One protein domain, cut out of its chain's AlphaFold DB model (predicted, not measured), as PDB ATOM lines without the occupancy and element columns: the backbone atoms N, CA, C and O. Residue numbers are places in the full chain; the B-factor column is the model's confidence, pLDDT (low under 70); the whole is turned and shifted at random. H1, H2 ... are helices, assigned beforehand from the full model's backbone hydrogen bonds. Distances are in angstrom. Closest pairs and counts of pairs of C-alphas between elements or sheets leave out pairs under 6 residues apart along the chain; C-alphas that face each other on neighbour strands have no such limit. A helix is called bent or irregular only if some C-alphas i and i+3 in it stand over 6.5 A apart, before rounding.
ATOM      1  N   LYS A 109     -37.041  44.448  52.329       95.25
ATOM      2  CA  LYS A 109     -36.040  43.393  52.083       95.25
ATOM      3  C   LYS A 109     -34.824  43.902  51.309       95.25
ATOM      4  O   LYS A 109     -33.798  43.230  51.288       95.25
ATOM      5  N   TRP A 110     -34.960  45.049  50.651       92.44
ATOM      6  CA  TRP A 110     -33.916  45.680  49.864       92.44
ATOM      7  C   TRP A 110     -33.745  47.150  50.257       92.44
ATOM      8  O   TRP A 110     -33.688  48.028  49.396       92.44
ATOM      9  N   PHE A 111     -33.710  47.386  51.575       94.44
ATOM     10  CA  PHE A 111     -33.424  48.679  52.213       94.44
ATOM     11  C   PHE A 111     -34.179  49.858  51.605       94.44
ATOM     12  O   PHE A 111     -33.635  50.950  51.481       94.44
ATOM     13  N   ASP A 112     -35.413  49.607  51.176       91.94
ATOM     14  CA  ASP A 112     -36.263  50.620  50.583       91.94
ATOM     15  C   ASP A 112     -35.584  51.387  49.429       91.94
ATOM     16  O   ASP A 112     -35.698  52.605  49.298       91.94
ATOM     17  N   MET A 113     -34.892  50.655  48.545       92.62
ATOM     18  CA  MET A 113     -34.259  51.243  47.364       92.62
ATOM     19  C   MET A 113     -35.303  51.931  46.458       92.62
ATOM     20  O   MET A 113     -36.217  51.249  45.973       92.62
ATOM     21  N   PRO A 114     -35.164  53.243  46.190       92.00
ATOM     22  CA  PRO A 114     -36.116  54.002  45.389       92.00
ATOM     23  C   PRO A 114     -36.046  53.617  43.906       92.00
ATOM     24  O   PRO A 114     -34.999  53.207  43.392       92.00
ATOM     25  N   ALA A 115     -37.168  53.764  43.202       90.50
ATOM     26  CA  ALA A 115     -37.193  53.754  41.745       90.50
ATOM     27  C   ALA A 115     -36.527  55.029  41.208       90.50
ATOM     28  O   ALA A 115     -36.865  56.133  41.632       90.50
ATOM     29  N   THR A 116     -35.587  54.870  40.278       89.06
ATOM     30  CA  THR A 116     -34.854  55.990  39.676       89.06
ATOM     31  C   THR A 116     -35.409  56.286  38.287       89.06
ATOM     32  O   THR A 116     -35.591  55.372  37.479       89.06
ATOM     33  N   ASP A 117     -35.624  57.566  37.985       89.62
ATOM     34  CA  ASP A 117     -36.079  58.005  36.669       89.62
ATOM     35  C   ASP A 117     -35.007  57.771  35.598       89.62
ATOM     36  O   ASP A 117     -33.836  58.142  35.733       89.62
ATOM     37  N   ILE A 118     -35.408  57.154  34.486       90.94
ATOM     38  CA  ILE A 118     -34.495  56.815  33.392       90.94
ATOM     39  C   ILE A 118     -34.287  58.051  32.509       90.94
ATOM     40  O   ILE A 118     -34.996  58.268  31.524       90.94
ATOM     41  N   THR A 119     -33.272  58.847  32.835       94.25
ATOM     42  CA  THR A 119     -32.778  59.920  31.959       94.25
ATOM     43  C   THR A 119     -32.089  59.328  30.716       94.25
ATOM     44  O   THR A 119     -31.644  58.170  30.727       94.25
ATOM     45  N   PRO A 120     -31.960  60.076  29.602       93.88
ATOM     46  CA  PRO A 120     -31.299  59.566  28.398       93.88
ATOM     47  C   PRO A 120     -29.817  59.226  28.613       93.88
ATOM     48  O   PRO A 120     -29.264  58.411  27.874       93.88
ATOM     49  N   GLU A 121     -29.156  59.829  29.599       93.19
ATOM     50  CA  GLU A 121     -27.767  59.514  29.950       93.19
ATOM     51  C   GLU A 121     -27.674  58.158  30.640       93.19
ATOM     52  O   GLU A 121     -26.975  57.262  30.168       93.19
ATOM     53  N   ILE A 122     -28.500  57.967  31.667       94.00
ATOM     54  CA  ILE A 122     -28.600  56.716  32.419       94.00
ATOM     55  C   ILE A 122     -28.994  55.565  31.492       94.00
ATOM     56  O   ILE A 122     -28.435  54.470  31.560       94.00
ATOM     57  N   LYS A 123     -29.914  55.809  30.554       93.69
ATOM     58  CA  LYS A 123     -30.299  54.815  29.548       93.69
ATOM     59  C   LYS A 123     -29.110  54.347  28.705       93.69
ATOM     60  O   LYS A 123     -29.025  53.153  28.412       93.69
ATOM     61  N   ARG A 124     -28.210  55.255  28.309       94.56
ATOM     62  CA  ARG A 124     -26.997  54.908  27.547       94.56
ATOM     63  C   ARG A 124     -26.049  54.062  28.395       94.56
ATOM     64  O   ARG A 124     -25.618  53.009  27.931       94.56
ATOM     65  N   ASP A 125     -25.810  54.456  29.641       94.50
ATOM     66  CA  ASP A 125     -24.962  53.702  30.572       94.50
ATOM     67  C   ASP A 125     -25.508  52.279  30.810       94.50
ATOM     68  O   ASP A 125     -24.775  51.291  30.705       94.50
ATOM     69  N   LEU A 126     -26.822  52.135  31.013       93.19
ATOM     70  CA  LEU A 126     -27.467  50.829  31.174       93.19
ATOM     71  C   LEU A 126     -27.370  49.956  29.910       93.19
ATOM     72  O   LEU A 126     -27.192  48.738  30.000       93.19
ATOM     73  N   GLN A 127     -27.456  50.555  28.719       92.25
ATOM     74  CA  GLN A 127     -27.249  49.833  27.461       92.25
ATOM     75  C   GLN A 127     -25.809  49.330  27.320       92.25
ATOM     76  O   GLN A 127     -25.602  48.203  26.861       92.25
ATOM     77  N   ILE A 128     -24.823  50.126  27.739       93.44
ATOM     78  CA  ILE A 128     -23.418  49.705  27.774       93.44
ATOM     79  C   ILE A 128     -23.244  48.522  28.726       93.44
ATOM     80  O   ILE A 128     -22.660  47.512  28.333       93.44
ATOM     81  N   LEU A 129     -23.815  48.583  29.933       92.56
ATOM     82  CA  LEU A 129     -23.742  47.485  30.903       92.56
ATOM     83  C   LEU A 129     -24.361  46.188  30.369       92.56
ATOM     84  O   LEU A 129     -23.776  45.112  30.520       92.56
ATOM     85  N   LYS A 130     -25.501  46.276  29.679       91.50
ATOM     86  CA  LYS A 130     -26.124  45.131  28.997       91.50
ATOM     87  C   LYS A 130     -25.210  44.542  27.914       91.50
ATOM     88  O   LYS A 130     -25.082  43.322  27.791       91.50
ATOM     89  N   ASN A 131     -24.530  45.401  27.163       91.56
ATOM     90  CA  ASN A 131     -23.635  45.018  26.072       91.56
ATOM     91  C   ASN A 131     -22.171  44.827  26.508       91.56
ATOM     92  O   ASN A 131     -21.302  44.687  25.650       91.56
ATOM     93  N   ARG A 132     -21.883  44.741  27.817       92.69
ATOM     94  CA  ARG A 132     -20.512  44.654  28.363       92.69
ATOM     95  C   ARG A 132     -19.643  43.544  27.761       92.69
ATOM     96  O   ARG A 132     -18.434  43.688  27.682       92.69
ATOM     97  N   HIS A 133     -20.266  42.458  27.306       92.44
ATOM     98  CA  HIS A 133     -19.596  41.321  26.670       92.44
ATOM     99  C   HIS A 133     -19.002  41.629  25.283       92.44
ATOM    100  O   HIS A 133     -18.221  40.834  24.777       92.44
ATOM    101  N   VAL A 134     -19.390  42.742  24.652       92.31
ATOM    102  CA  VAL A 134     -18.904  43.158  23.324       92.31
ATOM    103  C   VAL A 134     -17.781  44.193  23.426       92.31
ATOM    104  O   VAL A 134     -17.005  44.347  22.486       92.31
ATOM    105  N   LEU A 135     -17.696  44.909  24.552       91.94
ATOM    106  CA  LEU A 135     -16.802  46.061  24.712       91.94
ATOM    107  C   LEU A 135     -15.325  45.669  24.686       91.94
ATOM    108  O   LEU A 135     -14.519  46.372  24.085       91.94
ATOM    109  N   ASP A 136     -14.982  44.555  25.331       92.56
ATOM    110  CA  ASP A 136     -13.617  44.046  25.411       92.56
ATOM    111  C   ASP A 136     -13.580  42.600  24.884       92.56
ATOM    112  O   ASP A 136     -14.214  41.721  25.475       92.56
ATOM    113  N   PRO A 137     -12.839  42.316  23.795       92.81
ATOM    114  CA  PRO A 137     -12.745  40.971  23.227       92.81
ATOM    115  C   PRO A 137     -12.077  39.955  24.161       92.81
ATOM    116  O   PRO A 137     -12.197  38.753  23.932       92.81
ATOM    117  N   LYS A 138     -11.348  40.414  25.185       94.38
ATOM    118  CA  LYS A 138     -10.629  39.559  26.139       94.38
ATOM    119  C   LYS A 138     -11.447  39.255  27.392       94.38
ATOM    120  O   LYS A 138     -11.035  38.412  28.188       94.38
ATOM    121  N   ARG A 139     -12.589  39.919  27.596       94.62
ATOM    122  CA  ARG A 139     -13.417  39.753  28.798       94.62
ATOM    123  C   ARG A 139     -14.751  39.113  28.459       94.62
ATOM    124  O   ARG A 139     -15.669  39.749  27.948       94.62
ATOM    125  N   PHE A 140     -14.883  37.848  28.841       95.75
ATOM    126  CA  PHE A 140     -16.134  37.109  28.726       95.75
ATOM    127  C   PHE A 140     -16.916  37.188  30.038       95.75
ATOM    128  O   PHE A 140     -16.468  36.712  31.078       95.75
ATOM    129  N   TYR A 141     -18.106  37.786  29.987       94.25
ATOM    130  CA  TYR A 141     -19.018  37.857  31.128       94.25
ATOM    131  C   TYR A 141     -20.087  36.770  31.048       94.25
ATOM    132  O   TYR A 141     -20.521  36.376  29.963       94.25
ATOM    133  N   LYS A 142     -20.604  36.357  32.210       93.19
ATOM    134  CA  LYS A 142     -21.804  35.520  32.277       93.19
ATOM    135  C   LYS A 142     -22.980  36.232  31.598       93.19
ATOM    136  O   LYS A 142     -23.255  37.405  31.876       93.19
ATOM    137  N   ARG A 143     -23.667  35.507  30.713       89.81
ATOM    138  CA  ARG A 143     -24.861  35.984  30.011       89.81
ATOM    139  C   ARG A 143     -25.994  36.207  31.013       89.81
ATOM    140  O   ARG A 143     -26.231  35.355  31.864       89.81
ATOM    141  N   GLN A 144     -26.680  37.343  30.905       86.75
ATOM    142  CA  GLN A 144     -27.878  37.610  31.701       86.75
ATOM    143  C   GLN A 144     -29.092  36.858  31.147       86.75
ATOM    144  O   GLN A 144     -29.176  36.586  29.943       86.75
ATOM    145  N   ASP A 145     -30.030  36.530  32.033       85.06
ATOM    146  CA  ASP A 145     -31.259  35.828  31.678       85.06
ATOM    147  C   ASP A 145     -32.096  36.639  30.688       85.06
ATOM    148  O   ASP A 145     -32.138  37.866  30.717       85.06
ATOM    149  N   LYS A 146     -32.820  35.959  29.796       78.06
ATOM    150  CA  LYS A 146     -33.571  36.630  28.718       78.06
ATOM    151  C   LYS A 146     -34.620  37.627  29.229       78.06
ATOM    152  O   LYS A 146     -34.959  38.546  28.496       78.06
ATOM    153  N   LYS A 147     -35.146  37.431  30.445       76.31
ATOM    154  CA  LYS A 147     -36.119  38.340  31.072       76.31
ATOM    155  C   LYS A 147     -35.441  39.622  31.560       76.31
ATOM    156  O   LYS A 147     -35.845  40.704  31.160       76.31
ATOM    157  N   THR A 148     -34.358  39.490  32.325       74.75
ATOM    158  CA  THR A 148     -33.584  40.628  32.847       74.75
ATOM    159  C   THR A 148     -32.805  41.360  31.759       74.75
ATOM    160  O   THR A 148     -32.529  42.543  31.886       74.75
ATOM    161  N   ALA A 149     -32.482  40.678  30.659       71.06
ATOM    162  CA  ALA A 149     -31.803  41.281  29.525       71.06
ATOM    163  C   ALA A 149     -32.737  42.085  28.610       71.06
ATOM    164  O   ALA A 149     -32.236  42.881  27.822       71.06
ATOM    165  N   LYS A 150     -34.058  41.864  28.617       76.44
ATOM    166  CA  LYS A 150     -34.973  42.587  27.716       76.44
ATOM    167  C   LYS A 150     -35.236  44.000  28.215       76.44
ATOM    168  O   LYS A 150     -34.979  44.942  27.463       76.44
ATOM    169  N   ASP A 151     -35.628  44.111  29.474       82.69
ATOM    170  CA  ASP A 151     -36.073  45.362  30.073       82.69
ATOM    171  C   ASP A 151     -34.991  45.950  30.980       82.69
ATOM    172  O   ASP A 151     -34.177  45.229  31.558       82.69
ATOM    173  N   LEU A 152     -34.953  47.280  31.074       86.31
ATOM    174  CA  LEU A 152     -34.066  47.956  32.016       86.31
ATOM    175  C   LEU A 152     -34.559  47.713  33.452       86.31
ATOM    176  O   LEU A 152     -35.771  47.632  33.668       86.31
ATOM    177  N   PRO A 153     -33.655  47.587  34.437       89.62
ATOM    178  CA  PRO A 153     -34.062  47.413  35.825       89.62
ATOM    179  C   PRO A 153     -34.875  48.625  36.297       89.62
ATOM    180  O   PRO A 153     -34.505  49.763  36.025       89.62
ATOM    181  N   LYS A 154     -35.976  48.372  37.017       89.31
ATOM    182  CA  LYS A 154     -36.855  49.420  37.565       89.31
ATOM    183  C   LYS A 154     -36.234  50.133  38.771       89.31
ATOM    184  O   LYS A 154     -36.308  51.349  38.884       89.31
ATOM    185  N   PHE A 155     -35.619  49.363  39.664       92.12
ATOM    186  CA  PHE A 155     -34.977  49.873  40.870       92.12
ATOM    187  C   PHE A 155     -33.464  49.738  40.707       92.12
ATOM    188  O   PHE A 155     -32.962  48.627  40.514       92.12
ATOM    189  N   PHE A 156     -32.741  50.852  40.758       92.44
ATOM    190  CA  PHE A 156     -31.282  50.889  40.686       92.44
ATOM    191  C   PHE A 156     -30.759  52.209  41.256       92.44
ATOM    192  O   PHE A 156     -31.482  53.202  41.304       92.44
ATOM    193  N   GLN A 157     -29.487  52.219  41.645       92.38
ATOM    194  CA  GLN A 157     -28.763  53.411  42.075       92.38
ATOM    195  C   GLN A 157     -27.428  53.486  41.335       92.38
ATOM    196  O   GLN A 157     -26.846  52.458  40.980       92.38
ATOM    197  N   ILE A 158     -26.952  54.706  41.103       93.12
ATOM    198  CA  ILE A 158     -25.643  54.969  40.507       93.12
ATOM    199  C   ILE A 158     -24.747  55.502  41.614       93.12
ATOM    200  O   ILE A 158     -25.095  56.466  42.292       93.12
ATOM    201  N   GLY A 159     -23.607  54.850  41.808       93.69
ATOM    202  CA  GLY A 159     -22.622  55.218  42.814       93.69
ATOM    203  C   GLY A 159     -21.229  55.291  42.211       93.69
ATOM    204  O   GLY A 159     -20.961  54.723  41.153       93.69
ATOM    205  N   THR A 160     -20.337  55.984  42.907       93.81
ATOM    206  CA  THR A 160     -18.912  56.049  42.577       93.81
ATOM    207  C   THR A 160     -18.116  55.196  43.553       93.81
ATOM    208  O   THR A 160     -18.454  55.083  44.731       93.81
ATOM    209  N   ILE A 161     -17.059  54.555  43.055       93.12
ATOM    210  CA  ILE A 161     -16.197  53.712  43.883       93.12
ATOM    211  C   ILE A 161     -15.303  54.620  44.732       93.12
ATOM    212  O   ILE A 161     -14.565  55.449  44.199       93.12
ATOM    213  N   VAL A 162     -15.351  54.439  46.052       92.75
ATOM    214  CA  VAL A 162     -14.406  55.062  46.983       92.75
ATOM    215  C   VAL A 162     -13.216  54.123  47.136       92.75
ATOM    216  O   VAL A 162     -13.335  53.024  47.673       92.75
ATOM    217  N   GLU A 163     -12.074  54.539  46.602       91.00
ATOM    218  CA  GLU A 163     -10.832  53.763  46.627       91.00
ATOM    219  C   GLU A 163     -10.323  53.579  48.065       91.00
ATOM    220  O   GLU A 163     -10.387  54.500  48.884       91.00
ATOM    221  N   GLY A 164      -9.777  52.398  48.363       91.44
ATOM    222  CA  GLY A 164      -9.199  52.103  49.673       91.44
ATOM    223  C   GLY A 164      -7.926  52.917  49.956       91.44
ATOM    224  O   GLY A 164      -7.207  53.293  49.030       91.44
ATOM    225  N   PRO A 165      -7.588  53.162  51.235       90.81
ATOM    226  CA  PRO A 165      -6.425  53.974  51.605       90.81
ATOM    227  C   PRO A 165      -5.074  53.320  51.265       90.81
ATOM    228  O   PRO A 165      -4.076  54.026  51.161       90.81
ATOM    229  N   ALA A 166      -5.033  51.996  51.083       90.81
ATOM    230  CA  ALA A 166      -3.803  51.237  50.838       90.81
ATOM    231  C   ALA A 166      -3.382  51.157  49.353       90.81
ATOM    232  O   ALA A 166      -2.242  50.812  49.057       90.81
ATOM    233  N   GLU A 167      -4.272  51.483  48.412       85.12
ATOM    234  CA  GLU A 167      -4.067  51.273  46.970       85.12
ATOM    235  C   GLU A 167      -3.926  52.628  46.252       85.12
ATOM    236  O   GLU A 167      -4.900  53.189  45.749       85.12
ATOM    237  N   PHE A 168      -2.712  53.197  46.228       84.31
ATOM    238  CA  PHE A 168      -2.479  54.533  45.646       84.31
ATOM    239  C   PHE A 168      -2.104  54.521  44.156       84.31
ATOM    240  O   PHE A 168      -2.477  55.444  43.435       84.31
ATOM    241  N   TYR A 169      -1.356  53.517  43.688       85.88
ATOM    242  CA  TYR A 169      -0.726  53.549  42.356       85.88
ATOM    243  C   TYR A 169      -1.433  52.698  41.294       85.88
ATOM    244  O   TYR A 169      -1.327  52.983  40.107       85.88
ATOM    245  N   SER A 170      -2.131  51.649  41.716       88.50
ATOM    246  CA  SER A 170      -2.718  50.599  40.872       88.50
ATOM    247  C   SER A 170      -4.205  50.834  40.616       88.50
ATOM    248  O   SER A 170      -4.641  50.928  39.472       88.50
ATOM    249  N   ALA A 171      -4.994  50.910  41.687       88.62
ATOM    250  CA  ALA A 171      -6.451  50.962  41.602       88.62
ATOM    251  C   ALA A 171      -7.005  52.389  41.481       88.62
ATOM    252  O   ALA A 171      -8.159  52.571  41.094       88.62
ATOM    253  N   ARG A 172      -6.203  53.401  41.835       91.19
ATOM    254  CA  ARG A 172      -6.655  54.791  41.903       91.19
ATOM    255  C   ARG A 172      -6.673  55.453  40.533       91.19
ATOM    256  O   ARG A 172      -5.646  55.586  39.872       91.19
ATOM    257  N   ILE A 173      -7.840  55.967  40.157       91.00
ATOM    258  CA  ILE A 173      -8.017  56.711  38.910       91.00
ATOM    259  C   ILE A 173      -7.615  58.173  39.161       91.00
ATOM    260  O   ILE A 173      -8.183  58.816  40.052       91.00
ATOM    261  N   PRO A 174      -6.671  58.757  38.399       91.62
ATOM    262  CA  PRO A 174      -6.292  60.154  38.560       91.62
ATOM    263  C   PRO A 174      -7.464  61.081  38.222       91.62
ATOM    264  O   PRO A 174      -8.275  60.801  37.341       91.62
ATOM    265  N   ARG A 175      -7.518  62.255  38.862       91.50
ATOM    266  CA  ARG A 175      -8.630  63.220  38.730       91.50
ATOM    267  C   ARG A 175      -9.009  63.555  37.279       91.50
ATOM    268  O   ARG A 175     -10.175  63.795  37.009       91.50
ATOM    269  N   LYS A 176      -8.044  63.555  36.352       91.94
ATOM    270  CA  LYS A 176      -8.260  63.851  34.921       91.94
ATOM    271  C   LYS A 176      -9.007  62.748  34.159       91.94
ATOM    272  O   LYS A 176      -9.595  63.025  33.118       91.94
ATOM    273  N   GLN A 177      -8.932  61.511  34.641       91.69
ATOM    274  CA  GLN A 177      -9.585  60.344  34.042       91.69
ATOM    275  C   GLN A 177     -10.925  60.024  34.720       91.69
ATOM    276  O   GLN A 177     -11.710  59.258  34.181       91.69
ATOM    277  N   ARG A 178     -11.217  60.627  35.883       93.56
ATOM    278  CA  ARG A 178     -12.511  60.472  36.558       93.56
ATOM    279  C   ARG A 178     -13.592  61.242  35.807       93.56
ATOM    280  O   ARG A 178     -13.479  62.459  35.649       93.56
ATOM    281  N   LYS A 179     -14.639  60.537  35.387       94.31
ATOM    282  CA  LYS A 179     -15.790  61.082  34.656       94.31
ATOM    283  C   LYS A 179     -17.087  60.901  35.434       94.31
ATOM    284  O   LYS A 179     -17.117  60.177  36.423       94.31
ATOM    285  N   GLN A 180     -18.133  61.606  35.001       92.88
ATOM    286  CA  GLN A 180     -19.453  61.529  35.636       92.88
ATOM    287  C   GLN A 180     -20.216  60.274  35.201       92.88
ATOM    288  O   GLN A 180     -20.854  59.629  36.027       92.88
ATOM    289  N   ASN A 181     -20.101  59.912  33.917       94.50
ATOM    290  CA  ASN A 181     -20.873  58.839  33.292       94.50
ATOM    291  C   ASN A 181     -19.964  57.727  32.752       94.50
ATOM    292  O   ASN A 181     -18.847  57.988  32.291       94.50
ATOM    293  N   LEU A 182     -20.484  56.498  32.711       93.44
ATOM    294  CA  LEU A 182     -19.748  55.328  32.215       93.44
ATOM    295  C   LEU A 182     -19.421  55.456  30.717       93.44
ATOM    296  O   LEU A 182     -18.331  55.087  30.276       93.44
ATOM    297  N   VAL A 183     -20.355  55.999  29.926       94.38
ATOM    298  CA  VAL A 183     -20.139  56.268  28.493       94.38
ATOM    299  C   VAL A 183     -18.935  57.188  28.267       94.38
ATOM    300  O   VAL A 183     -18.174  56.977  27.324       94.38
ATOM    301  N   GLU A 184     -18.771  58.220  29.095       94.19
ATOM    302  CA  GLU A 184     -17.710  59.214  28.909       94.19
ATOM    303  C   GLU A 184     -16.331  58.615  29.205       94.19
ATOM    304  O   GLU A 184     -15.382  58.855  28.459       94.19
ATOM    305  N   GLU A 185     -16.239  57.773  30.235       93.25
ATOM    306  CA  GLU A 185     -15.024  57.013  30.535       93.25
ATOM    307  C   GLU A 185     -14.654  56.076  29.374       93.25
ATOM    308  O   GLU A 185     -13.500  56.027  28.946       93.25
ATOM    309  N   LEU A 186     -15.644  55.385  28.798       93.00
ATOM    310  CA  LEU A 186     -15.428  54.502  27.653       93.00
ATOM    311  C   LEU A 186     -14.918  55.257  26.415       93.00
ATOM    312  O   LEU A 186     -14.058  54.744  25.704       93.00
ATOM    313  N   LEU A 187     -15.448  56.453  26.149       91.69
ATOM    314  CA  LEU A 187     -15.040  57.288  25.012       91.69
ATOM    315  C   LEU A 187     -13.636  57.877  25.183       91.69
ATOM    316  O   LEU A 187     -12.959  58.133  24.188       91.69
ATOM    317  N   GLN A 188     -13.195  58.101  26.422       93.62
ATOM    318  CA  GLN A 188     -11.849  58.598  26.706       93.62
ATOM    319  C   GLN A 188     -10.767  57.531  26.461       93.62
ATOM    320  O   GLN A 188      -9.615  57.871  26.189       93.62
ATOM    321  N   ASP A 189     -11.129  56.249  26.531       93.00
ATOM    322  CA  ASP A 189     -10.229  55.132  26.263       93.00
ATOM    323  C   ASP A 189      -9.969  54.986  24.750       93.00
ATOM    324  O   ASP A 189     -10.813  54.530  23.962       93.00
ATOM    325  N   ALA A 190      -8.769  55.397  24.335       92.44
ATOM    326  CA  ALA A 190      -8.359  55.387  22.937       92.44
ATOM    327  C   ALA A 190      -8.260  53.964  22.363       92.44
ATOM    328  O   ALA A 190      -8.618  53.750  21.202       92.44
ATOM    329  N   GLU A 191      -7.822  52.984  23.158       91.88
ATOM    330  CA  GLU A 191      -7.635  51.606  22.696       91.88
ATOM    331  C   GLU A 191      -8.982  50.953  22.383       91.88
ATOM    332  O   GLU A 191      -9.182  50.381  21.304       91.88
ATOM    333  N   LYS A 192      -9.949  51.112  23.295       91.50
ATOM    334  CA  LYS A 192     -11.321  50.633  23.079       91.50
ATOM    335  C   LYS A 192     -11.965  51.331  21.886       91.50
ATOM    336  O   LYS A 192     -12.564  50.662  21.044       91.50
ATOM    337  N   SER A 193     -11.793  52.644  21.759       91.94
ATOM    338  CA  SER A 193     -12.339  53.414  20.634       91.94
ATOM    339  C   SER A 193     -11.803  52.937  19.280       91.94
ATOM    340  O   SER A 193     -12.575  52.740  18.337       91.94
ATOM    341  N   GLN A 194     -10.496  52.681  19.180       94.25
ATOM    342  CA  GLN A 194      -9.878  52.145  17.963       94.25
ATOM    343  C   GLN A 194     -10.406  50.748  17.618       94.25
ATOM    344  O   GLN A 194     -10.755  50.488  16.463       94.25
ATOM    345  N   TYR A 195     -10.505  49.859  18.610       94.06
ATOM    346  CA  TYR A 195     -11.044  48.514  18.414       94.06
ATOM    347  C   TYR A 195     -12.502  48.546  17.934       94.06
ATOM    348  O   TYR A 195     -12.840  47.898  16.937       94.06
ATOM    349  N   LEU A 196     -13.354  49.329  18.604       94.19
ATOM    350  CA  LEU A 196     -14.768  49.467  18.258       94.19
ATOM    351  C   LEU A 196     -14.947  50.049  16.854       94.19
ATOM    352  O   LEU A 196     -15.754  49.521  16.090       94.19
ATOM    353  N   LYS A 197     -14.155  51.062  16.477       95.19
ATOM    354  CA  LYS A 197     -14.165  51.630  15.120       95.19
ATOM    355  C   LYS A 197     -13.775  50.589  14.071       95.19
ATOM    356  O   LYS A 197     -14.535  50.346  13.139       95.19
ATOM    357  N   LYS A 198     -12.652  49.891  14.273       96.44
ATOM    358  CA  LYS A 198     -12.191  48.825  13.369       96.44
ATOM    359  C   LYS A 198     -13.257  47.745  13.173       96.44
ATOM    360  O   LYS A 198     -13.503  47.313  12.048       96.44
ATOM    361  N   LYS A 199     -13.890  47.293  14.260       95.88
ATOM    362  CA  LYS A 199     -14.938  46.266  14.190       95.88
ATOM    363  C   LYS A 199     -16.228  46.775  13.571       95.88
ATOM    364  O   LYS A 199     -16.874  46.023  12.843       95.88
ATOM    365  N   PHE A 200     -16.587  48.026  13.818       96.38
ATOM    366  CA  PHE A 200     -17.713  48.660  13.153       96.38
ATOM    367  C   PHE A 200     -17.512  48.680  11.635       96.38
ATOM    368  O   PHE A 200     -18.373  48.170  10.920       96.38
ATOM    369  N   ASP A 201     -16.360  49.153  11.155       98.00
ATOM    370  CA  ASP A 201     -16.050  49.230   9.722       98.00
ATOM    371  C   ASP A 201     -16.060  47.839   9.062       98.00
ATOM    372  O   ASP A 201     -16.667  47.650   8.006       98.00
ATOM    373  N   GLU A 202     -15.488  46.826   9.726       97.06
ATOM    374  CA  GLU A 202     -15.525  45.429   9.269       97.06
ATOM    375  C   GLU A 202     -16.970  44.909   9.123       97.06
ATOM    376  O   GLU A 202     -17.316  44.251   8.138       97.06
ATOM    377  N   ILE A 203     -17.836  45.205  10.097       96.00
ATOM    378  CA  ILE A 203     -19.247  44.800  10.069       96.00
ATOM    379  C   ILE A 203     -20.005  45.547   8.968       96.00
ATOM    380  O   ILE A 203     -20.828  44.935   8.283       96.00
ATOM    381  N   GLN A 204     -19.749  46.845   8.785       95.88
ATOM    382  CA  GLN A 204     -20.402  47.635   7.743       95.88
ATOM    383  C   GLN A 204     -20.011  47.156   6.345       95.88
ATOM    384  O   GLN A 204     -20.899  46.954   5.518       95.88
ATOM    385  N   ALA A 205     -18.727  46.871   6.105       95.81
ATOM    386  CA  ALA A 205     -18.260  46.294   4.846       95.81
ATOM    387  C   ALA A 205     -18.952  44.951   4.552       95.81
ATOM    388  O   ALA A 205     -19.567  44.786   3.499       95.81
ATOM    389  N   LYS A 206     -18.983  44.031   5.530       95.00
ATOM    390  CA  LYS A 206     -19.670  42.732   5.386       95.00
ATOM    391  C   LYS A 206     -21.168  42.878   5.092       95.00
ATOM    392  O   LYS A 206     -21.715  42.131   4.280       95.00
ATOM    393  N   LYS A 207     -21.850  43.830   5.739       93.44
ATOM    394  CA  LYS A 207     -23.275  44.117   5.488       93.44
ATOM    395  C   LYS A 207     -23.503  44.717   4.097       93.44
ATOM    396  O   LYS A 207     -24.441  44.313   3.406       93.44
ATOM    397  N   ALA A 208     -22.652  45.646   3.668       90.62
ATOM    398  CA  ALA A 208     -22.723  46.260   2.345       90.62
ATOM    399  C   ALA A 208     -22.497  45.225   1.228       90.62
ATOM    400  O   ALA A 208     -23.285  45.156   0.282       90.62
ATOM    401  N   ASP A 209     -21.507  44.346   1.377       85.75
ATOM    402  CA  ASP A 209     -21.243  43.265   0.421       85.75
ATOM    403  C   ASP A 209     -22.415  42.288   0.318       85.75
ATOM    404  O   ASP A 209     -22.834  41.914  -0.783       85.75
ATOM    405  N   PHE A 210     -23.000  41.912   1.460       82.25
ATOM    406  CA  PHE A 210     -24.170  41.039   1.495       82.25
ATOM    407  C   PHE A 210     -25.366  41.647   0.749       82.25
ATOM    408  O   PHE A 210     -26.025  40.962  -0.033       82.25
ATOM    409  N   THR A 211     -25.638  42.939   0.940       78.12
ATOM    410  CA  THR A 211     -26.753  43.613   0.249       78.12
ATOM    411  C   THR A 211     -26.500  43.794  -1.249       78.12
ATOM    412  O   THR A 211     -27.429  43.628  -2.043       78.12
ATOM    413  N   ARG A 212     -25.253  44.048  -1.669       69.56
ATOM    414  CA  ARG A 212     -24.882  44.151  -3.090       69.56
ATOM    415  C   ARG A 212     -25.054  42.821  -3.826       69.56
ATOM    416  O   ARG A 212     -25.592  42.821  -4.929       69.56
ATOM    417  N   ARG A 213     -24.680  41.691  -3.213       67.38
ATOM    418  CA  ARG A 213     -24.864  40.346  -3.799       67.38
ATOM    419  C   ARG A 213     -26.333  39.961  -4.004       67.38
ATOM    420  O   ARG A 213     -26.625  39.152  -4.874       67.38
ATOM    421  N   ARG A 214     -27.258  40.534  -3.226       68.56
ATOM    422  CA  ARG A 214     -28.701  40.255  -3.339       68.56
ATOM    423  C   ARG A 214     -29.431  41.143  -4.344       68.56
ATOM    424  O   ARG A 214     -30.602  40.886  -4.608       68.56
TER     425      ARG A 214
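Overview. This is residues 109 to 214 of the 220 residues of a protein of Synchytrium microbalum (UniProt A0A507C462). A long, straight helix, H4, sticks out as an arm with residues 197 to 213 from a loose body of three short helices, H1, H2 and H3, and wide loops. In the body H3 begins beside the middle of H1 and H4 turns off at the end of H3, while the long stretch of residues 136 to 181 has no named element and swings far out, its residues 165 to 170 sticking out at the other end of the long axis. The printed part has 106 residues with four named helices in the order H1, H2, H3, H4 and no named strand; the class is all helix, though under half of the residues, 46 of 106, are in named elements. The whole is loose, with a radius of gyration of the C-alphas of 18.1 A, and elongated, spanning 57 by 37 by 26 A.

Along the chain. The printed part begins at C-alpha 109, at (-36.040, 43.393, 52.083). H1 is residues 120 to 130, 15.3 A from first to last C-alpha, and begins at C-alpha 120, at (-31.299, 59.566, 28.398). H2 is the short helix of residues 132 to 135. After residues 136 to 181 comes H3, residues 182 to 188, 10.2 A long. H4, residues 190 to 213, is the longest helix with 24 residues and 34.8 A, and ends at C-alpha 213, at (-24.864, 40.346, -3.799). No helix is bent or irregular.

Arrangement. H1 and H3 touch, the closest C-alphas being those of Asp 125 and Leu 182, 5.7 A apart. Their lines are about perpendicular, at 84 degrees. H1 and H2 meet only through their link. H2 and H4 are close but not clearly touching; their closest C-alphas, of Leu 135 and Lys 192, are 7.3 A apart. H3 and H4 only just touch, with 3 pairs of C-alphas within 8 A, and touch only at the corner by their link. On H4 residues 192 to 193 alone touch H3, and the closest C-alphas are those of Leu 187 and Ser 193, 6.4 A apart. The lines of H3 and H4 are about perpendicular, at 87 degrees. H1 and H4 are apart, and so are H2 and H3. In H1, H3 and H4 every O i to N i+4 pair is within hydrogen-bond range; H2 is too short for such a pair, and its one O i to N i+3 pair is within range.

Size, cuts and confidence. The two C-alphas farthest apart are those of Pro 165 and Arg 214, at 60.9 A. Without the stretches that stand free, residues 165 to 170 and 197 to 214, the body has 82 residues and spans 39 by 30 by 27 A. The link from H2 to H3 is long, with 46 residues; those from H1 to H2 and from H3 to H4 are tight. The printed part has no cut. The mean pLDDT of the printed part is 90.6, and residues 212 to 214 of the model are under 70.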